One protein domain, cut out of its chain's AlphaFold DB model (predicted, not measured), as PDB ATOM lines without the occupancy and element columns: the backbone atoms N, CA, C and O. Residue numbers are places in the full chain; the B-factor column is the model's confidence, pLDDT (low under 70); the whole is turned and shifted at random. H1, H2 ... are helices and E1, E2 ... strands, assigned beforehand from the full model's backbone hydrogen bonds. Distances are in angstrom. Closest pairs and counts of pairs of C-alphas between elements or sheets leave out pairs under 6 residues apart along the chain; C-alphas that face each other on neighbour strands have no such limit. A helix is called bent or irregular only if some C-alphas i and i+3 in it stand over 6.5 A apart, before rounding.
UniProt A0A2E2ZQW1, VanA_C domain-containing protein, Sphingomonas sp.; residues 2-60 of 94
ATOM      1  N   LEU A   2     247.175 213.553 293.267       94.06
ATOM      2  CA  LEU A   2     246.245 214.420 292.547       94.06
ATOM      3  C   LEU A   2     245.788 215.536 293.486       94.06
ATOM      4  O   LEU A   2     245.457 215.259 294.636       94.06
ATOM      5  N   HIS A   3     245.732 216.757 292.960       94.81
ATOM      6  CA  HIS A   3     245.165 217.930 293.620       94.81
ATOM      7  C   HIS A   3     244.131 218.540 292.691       94.81
ATOM      8  O   HIS A   3     244.455 218.898 291.559       94.81
ATOM      9  N   LEU A   4     242.893 218.628 293.159       96.38
ATOM     10  CA  LEU A   4     241.775 219.154 292.397       96.38
ATOM     11  C   LEU A   4     241.053 220.211 293.222       96.38
ATOM     12  O   LEU A   4     240.734 219.993 294.389       96.38
ATOM     13  N   PHE A   5     240.776 221.339 292.581       95.94
ATOM     14  CA  PHE A   5     240.053 222.454 293.171       95.94
ATOM     15  C   PHE A   5     238.764 222.669 292.385       95.94
ATOM     16  O   PHE A   5     238.780 222.671 291.153       95.94
ATOM     17  N   THR A   6     237.650 222.848 293.083       97.38
ATOM     18  CA  THR A   6     236.357 223.181 292.476       97.38
ATOM     19  C   THR A   6     235.778 224.391 293.195       97.38
ATOM     20  O   THR A   6     235.489 224.279 294.388       97.38
ATOM     21  N   PRO A   7     235.622 225.540 292.511       96.06
ATOM     22  CA  PRO A   7     235.052 226.736 293.124       96.06
ATOM     23  C   PRO A   7     233.664 226.460 293.719       96.06
ATOM     24  O   PRO A   7     232.833 225.827 293.071       96.06
ATOM     25  N   GLU A   8     233.422 226.944 294.938       97.69
ATOM     26  CA  GLU A   8     232.104 226.905 295.595       97.69
ATOM     27  C   GLU A   8     231.473 228.302 295.580       97.69
ATOM     28  O   GLU A   8     230.322 228.480 295.183       97.69
ATOM     29  N   THR A   9     232.255 229.309 295.967       94.88
ATOM     30  CA  THR A   9     231.893 230.728 295.900       94.88
ATOM     31  C   THR A   9     233.066 231.536 295.344       94.88
ATOM     32  O   THR A   9     234.117 230.984 295.022       94.88
ATOM     33  N   ALA A  10     232.933 232.863 295.273       91.06
ATOM     34  CA  ALA A  10     234.049 233.736 294.905       91.06
ATOM     35  C   ALA A  10     235.239 233.667 295.889       91.06
ATOM     36  O   ALA A  10     236.363 233.960 295.500       91.06
ATOM     37  N   GLY A  11     235.003 233.290 297.155       91.25
ATOM     38  CA  GLY A  11     236.022 233.266 298.214       91.25
ATOM     39  C   GLY A  11     236.268 231.892 298.845       91.25
ATOM     40  O   GLY A  11     237.016 231.808 299.817       91.25
ATOM     41  N   SER A  12     235.640 230.828 298.335       94.38
ATOM     42  CA  SER A  12     235.782 229.458 298.847       94.38
ATOM     43  C   SER A  12     235.881 228.432 297.718       94.38
ATOM     44  O   SER A  12     235.358 228.618 296.617       94.38
ATOM     45  N   THR A  13     236.566 227.324 297.993       96.31
ATOM     46  CA  THR A  13     236.775 226.226 297.044       96.31
ATOM     47  C   THR A  13     236.751 224.888 297.769       96.31
ATOM     48  O   THR A  13     237.184 224.783 298.919       96.31
ATOM     49  N   HIS A  14     236.289 223.848 297.085       96.69
ATOM     50  CA  HIS A  14     236.484 222.473 297.518       96.69
ATOM     51  C   HIS A  14     237.857 221.995 297.049       96.69
ATOM     52  O   HIS A  14     238.129 221.955 295.849       96.69
ATOM     53  N   TYR A  15     238.718 221.626 297.998       95.31
ATOM     54  CA  TYR A  15     240.049 221.090 297.727       95.31
ATOM     55  C   TYR A  15     240.067 219.577 297.967       95.31
ATOM     56  O   TYR A  15     240.059 219.113 299.106       95.31
ATOM     57  N   PHE A  16     240.106 218.809 296.880       94.75
ATOM     58  CA  PHE A  16     240.251 217.359 296.900       94.75
ATOM     59  C   PHE A  16     241.712 216.981 296.656       94.75
ATOM     60  O   PHE A  16     242.311 217.390 295.657       94.75
ATOM     61  N   TYR A  17     242.278 216.158 297.534       93.69
ATOM     62  CA  TYR A  17     243.609 215.589 297.354       93.69
ATOM     63  C   TYR A  17     243.556 214.065 297.438       93.69
ATOM     64  O   TYR A  17     242.833 213.489 298.248       93.69
ATOM     65  N   ILE A  18     244.327 213.410 296.576       92.81
ATOM     66  CA  ILE A  18     244.451 211.953 296.539       92.81
ATOM     67  C   ILE A  18     245.925 211.605 296.476       92.81
ATOM     68  O   ILE A  18     246.668 212.104 295.625       92.81
ATOM     69  N   SER A  19     246.334 210.679 297.329       91.75
ATOM     70  CA  SER A  19     247.605 209.997 297.179       91.75
ATOM     71  C   SER A  19     247.377 208.511 296.971       91.75
ATOM     72  O   SER A  19     246.344 207.965 297.351       91.75
ATOM     73  N   SER A  20     248.323 207.868 296.304       89.81
ATOM     74  CA  SER A  20     248.229 206.459 295.948       89.81
ATOM     75  C   SER A  20     249.547 205.796 296.290       89.81
ATOM     76  O   SER A  20     250.611 206.352 296.025       89.81
ATOM     77  N   MET A  21     249.449 204.611 296.872       87.81
ATOM     78  CA  MET A  21     250.564 203.769 297.270       87.81
ATOM     79  C   MET A  21     250.218 202.352 296.829       87.81
ATOM     80  O   MET A  21     249.071 201.930 297.005       87.81
ATOM     81  N   ALA A  22     251.155 201.642 296.195       89.94
ATOM     82  CA  ALA A  22     250.877 200.269 295.809       89.94
ATOM     83  C   ALA A  22     250.869 199.384 297.059       89.94
ATOM     84  O   ALA A  22     251.642 199.596 297.990       89.94
ATOM     85  N   GLN A  23     249.994 198.382 297.080       82.56
ATOM     86  CA  GLN A  23     249.781 197.562 298.272       82.56
ATOM     87  C   GLN A  23     251.050 196.814 298.710       82.56
ATOM     88  O   GLN A  23     251.246 196.585 299.898       82.56
ATOM     89  N   GLN A  24     251.921 196.444 297.769       91.75
ATOM     90  CA  GLN A  24     253.189 195.782 298.071       91.75
ATOM     91  C   GLN A  24     254.277 196.721 298.618       91.75
ATOM     92  O   GLN A  24     255.301 196.234 299.091       91.75
ATOM     93  N   ASP A  25     254.078 198.039 298.547       91.12
ATOM     94  CA  ASP A  25     255.099 199.029 298.902       91.12
ATOM     95  C   ASP A  25     255.065 199.406 300.393       91.12
ATOM     96  O   ASP A  25     255.961 200.106 300.867       91.12
ATOM     97  N   ALA A  26     254.048 198.959 301.139       91.94
ATOM     98  CA  ALA A  26     253.879 199.305 302.544       91.94
ATOM     99  C   ALA A  26     253.104 198.253 303.341       91.94
ATOM    100  O   ALA A  26     252.176 197.610 302.848       91.94
ATOM    101  N   THR A  27     253.449 198.125 304.621       95.25
ATOM    102  CA  THR A  27     252.582 197.474 305.606       95.25
ATOM    103  C   THR A  27     251.355 198.345 305.897       95.25
ATOM    104  O   THR A  27     251.344 199.543 305.611       95.25
ATOM    105  N   SER A  28     250.326 197.770 306.527       92.50
ATOM    106  CA  SER A  28     249.152 198.537 306.973       92.50
ATOM    107  C   SER A  28     249.532 199.704 307.891       92.50
ATOM    108  O   SER A  28     249.055 200.811 307.687       92.50
ATOM    109  N   GLU A  29     250.466 199.496 308.822       95.38
ATOM    110  CA  GLU A  29     250.943 200.552 309.729       95.38
ATOM    111  C   GLU A  29     251.623 201.706 308.976       95.38
ATOM    112  O   GLU A  29     251.399 202.877 309.278       95.38
ATOM    113  N   GLN A  30     252.427 201.396 307.955       95.06
ATOM    114  CA  GLN A  30     253.062 202.415 307.116       95.06
ATOM    115  C   GLN A  30     252.034 203.187 306.280       95.06
ATOM    116  O   GLN A  30     252.185 204.394 306.086       95.06
ATOM    117  N   PHE A  31     250.987 202.511 305.802       92.88
ATOM    118  CA  PHE A  31     249.892 203.144 305.072       92.88
ATOM    119  C   PHE A  31     249.061 204.080 305.964       92.88
ATOM    120  O   PHE A  31     248.735 205.197 305.550       92.88
ATOM    121  N   ASP A  32     248.772 203.666 307.197       93.25
ATOM    122  CA  ASP A  32     248.055 204.488 308.177       93.25
ATOM    123  C   ASP A  32     248.884 205.729 308.540       93.25
ATOM    124  O   ASP A  32     248.408 206.858 308.411       93.25
ATOM    125  N   ALA A  33     250.172 205.544 308.848       95.06
ATOM    126  CA  ALA A  33     251.090 206.650 309.122       95.06
ATOM    127  C   ALA A  33     251.219 207.624 307.935       95.06
ATOM    128  O   ALA A  33     251.341 208.837 308.123       95.06
ATOM    129  N   PHE A  34     251.181 207.114 306.702       93.44
ATOM    130  CA  PHE A  34     251.191 207.937 305.495       93.44
ATOM    131  C   PHE A  34     249.905 208.752 305.338       93.44
ATOM    132  O   PHE A  34     249.965 209.944 305.027       93.44
ATOM    133  N   THR A  35     248.750 208.135 305.586       92.44
ATOM    134  CA  THR A  35     247.448 208.813 305.569       92.44
ATOM    135  C   THR A  35     247.398 209.938 306.602       92.44
ATOM    136  O   THR A  35     247.024 211.065 306.264       92.44
ATOM    137  N   ASP A  36     247.864 209.678 307.823       95.38
ATOM    138  CA  ASP A  36     247.936 210.674 308.895       95.38
ATOM    139  C   ASP A  36     248.884 211.824 308.542       95.38
ATOM    140  O   ASP A  36     248.569 212.999 308.754       95.38
ATOM    141  N   ALA A  37     250.037 211.509 307.944       94.81
ATOM    142  CA  ALA A  37     250.979 212.519 307.486       94.81
ATOM    143  C   ALA A  37     250.371 213.418 306.397       94.81
ATOM    144  O   ALA A  37     250.517 214.637 306.474       94.81
ATOM    145  N   LEU A  38     249.650 212.850 305.424       94.31
ATOM    146  CA  LEU A  38     248.958 213.624 304.386       94.31
ATOM    147  C   LEU A  38     247.882 214.532 304.981       94.31
ATOM    148  O   LEU A  38     247.817 215.712 304.637       94.31
ATOM    149  N   ALA A  39     247.064 214.003 305.892       94.38
ATOM    150  CA  ALA A  39     246.048 214.792 306.575       94.38
ATOM    151  C   ALA A  39     246.679 215.951 307.358       94.38
ATOM    152  O   ALA A  39     246.151 217.063 307.327       94.38
ATOM    153  N   ARG A  40     247.823 215.728 308.015       96.75
ATOM    154  CA  ARG A  40     248.543 216.785 308.732       96.75
ATOM    155  C   ARG A  40     249.033 217.878 307.785       96.75
ATOM    156  O   ARG A  40     248.742 219.041 308.043       96.75
ATOM    157  N   VAL A  41     249.720 217.517 306.699       95.56
ATOM    158  CA  VAL A  41     250.270 218.486 305.733       95.56
ATOM    159  C   VAL A  41     249.158 219.372 305.169       95.56
ATOM    160  O   VAL A  41     249.224 220.594 305.271       95.56
ATOM    161  N   PHE A  42     248.068 218.787 304.665       94.75
ATOM    162  CA  PHE A  42     247.043 219.602 304.011       94.75
ATOM    163  C   PHE A  42     246.142 220.358 304.986       94.75
ATOM    164  O   PHE A  42     245.798 221.506 304.712       94.75
ATOM    165  N   ASN A  43     245.788 219.774 306.137       94.62
ATOM    166  CA  ASN A  43     244.879 220.437 307.078       94.62
ATOM    167  C   ASN A  43     245.586 221.399 308.033       94.62
ATOM    168  O   ASN A  43     244.983 222.389 308.443       94.62
ATOM    169  N   SER A  44     246.832 221.109 308.414       96.56
ATOM    170  CA  SER A  44     247.551 221.874 309.443       96.56
ATOM    171  C   SER A  44     248.630 222.792 308.880       96.56
ATOM    172  O   SER A  44     249.033 223.719 309.578       96.56
ATOM    173  N   GLU A  45     249.102 222.563 307.650       97.56
ATOM    174  CA  GLU A  45     250.185 223.348 307.043       97.56
ATOM    175  C   GLU A  45     249.638 224.182 305.865       97.56
ATOM    176  O   GLU A  45     249.553 225.408 305.968       97.56
ATOM    177  N   ASP A  46     249.160 223.542 304.793       96.75
ATOM    178  CA  ASP A  46     248.730 224.247 303.573       96.75
ATOM    179  C   ASP A  46     247.435 225.049 303.754       96.75
ATOM    180  O   ASP A  46     247.377 226.237 303.425       96.75
ATOM    181  N   LYS A  47     246.378 224.414 304.280       95.75
ATOM    182  CA  LYS A  47     245.065 225.050 304.448       95.75
ATOM    183  C   LYS A  47     245.125 226.370 305.229       95.75
ATOM    184  O   LYS A  47     244.652 227.369 304.689       95.75
ATOM    185  N   PRO A  48     245.699 226.441 306.447       97.19
ATOM    186  CA  PRO A  48     245.718 227.698 307.192       97.19
ATOM    187  C   PRO A  48     246.534 228.790 306.490       97.19
ATOM    188  O   PRO A  48     246.180 229.968 306.592       97.19
ATOM    189  N   MET A  49     247.587 228.431 305.747       97.81
ATOM    190  CA  MET A  49     248.352 229.387 304.944       97.81
ATOM    191  C   MET A  49     247.487 229.991 303.829       97.81
ATOM    192  O   MET A  49     247.438 231.216 303.698       97.81
ATOM    193  N   ILE A  50     246.791 229.155 303.052       95.38
ATOM    194  CA  ILE A  50     245.937 229.595 301.939       95.38
ATOM    195  C   ILE A  50     244.733 230.388 302.459       95.38
ATOM    196  O   ILE A  50     244.448 231.464 301.940       95.38
ATOM    197  N   ASP A  51     244.076 229.926 303.528       95.75
ATOM    198  CA  ASP A  51     242.934 230.624 304.133       95.75
ATOM    199  C   ASP A  51     243.350 232.023 304.626       95.75
ATOM    200  O   ASP A  51     242.678 233.021 304.354       95.75
ATOM    201  N   THR A  52     244.507 232.128 305.289       96.81
ATOM    202  CA  THR A  52     245.046 233.421 305.743       96.81
ATOM    203  C   THR A  52     245.444 234.313 304.566       96.81
ATOM    204  O   THR A  52     245.261 235.531 304.617       96.81
ATOM    205  N   GLN A  53     245.990 233.736 303.492       95.00
ATOM    206  CA  GLN A  53     246.289 234.472 302.267       95.00
ATOM    207  C   GLN A  53     245.005 235.040 301.649       95.00
ATOM    208  O   GLN A  53     244.965 236.236 301.363       95.00
ATOM    209  N   GLN A  54     243.942 234.239 301.518       94.69
ATOM    210  CA  GLN A  54     242.658 234.684 300.972       94.69
ATOM    211  C   GLN A  54     242.029 235.795 301.820       94.69
ATOM    212  O   GLN A  54     241.530 236.774 301.271       94.69
ATOM    213  N   GLN A  55     242.114 235.709 303.151       94.75
ATOM    214  CA  GLN A  55     241.649 236.780 304.043       94.75
ATOM    215  C   GLN A  55     242.380 238.108 303.799       94.75
ATOM    216  O   GLN A  55     241.769 239.170 303.890       94.75
ATOM    217  N   ARG A  56     243.681 238.061 303.482       94.00
ATOM    218  CA  ARG A  56     244.485 239.257 303.180       94.00
ATOM    219  C   ARG A  56     244.224 239.812 301.784       94.00
ATOM    220  O   ARG A  56     244.264 241.026 301.614       94.00
ATOM    221  N   ILE A  57     243.991 238.940 300.804       93.62
ATOM    222  CA  ILE A  57     243.609 239.320 299.436       93.62
ATOM    223  C   ILE A  57     242.216 239.963 299.441       93.62
ATOM    224  O   ILE A  57     241.988 240.960 298.759       93.62
ATOM    225  N   GLY A  58     241.287 239.429 300.238       93.69
ATOM    226  CA  GLY A  58     239.917 239.919 300.309       93.69
ATOM    227  C   GLY A  58     239.194 239.741 298.975       93.69
ATOM    228  O   GLY A  58     239.176 238.643 298.423       93.69
ATOM    229  N   ALA A  59     238.597 240.823 298.476       93.31
ATOM    230  CA  ALA A  59     237.890 240.863 297.194       93.31
ATOM    231  C   ALA A  59     238.724 241.492 296.061       93.31
ATOM    232  O   ALA A  59     238.177 241.809 295.010       93.31
ATOM    233  N   HIS A  60     240.020 241.729 296.289       93.56
ATOM    234  CA  HIS A  60     240.898 242.301 295.275       93.56
ATOM    235  C   HIS A  60     241.242 241.283 294.197       93.56
ATOM    236  O   HIS A  60     241.550 240.124 294.491       93.56
TER     237      HIS A  60
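What this domain is: This is residues 2 to 60 of the 94 residues of the protein "VanA_C domain-containing protein" of Sphingomonas sp. (UniProt A0A2E2ZQW1). A two-stranded antiparallel hairpin, E1 and E2, lies beside one long helix, H1, with E2 on the helix side; after E2 the chain runs to one end of H1 and folds back along it. The printed part has 59 residues, in the order E1, E2, H1, a mixed class of helices and strands. It is only just loose, close to extended, with a radius of gyration of the C-alphas of 15.1 A, and only just a rod, spanning 48 by 19 by 11 A.

How they stand to each other: Look first at the hairpin of E1, residues 2 to 7, and E2, residues 13 to 18, antiparallel at 166 degrees. You will find N 4 and O 16 within hydrogen-bond range at 2.8 A, and N 14 and O 6 at 2.8 A. E2 and H1, residues 28 to 57, are near each other, with 6 pairs of C-alphas within 10 A but no pair within 8 A. E1 and H1 are apart. In H1, 22 of 26 O i to N i+4 pairs are within hydrogen-bond range.

Where its parts are: Find C-alpha 2 at (246.245, 214.420, 292.547), where E1 begins its 16.7 A; E2 covers 16.2 A. From C-alpha 28 at (249.152, 198.537, 306.973), H1 runs 41.8 A to C-alpha 57 at (243.609, 239.320, 299.436). H1 is neither bent nor irregular, but only just: C-alphas 43 and 46 are 6.5 A apart.

The domain as a whole: The C-alphas farthest apart, of Gln 24 and His 60, are 48.2 A apart. The printed part has no cut and no long link, and no printed residue is under 70 in pLDDT.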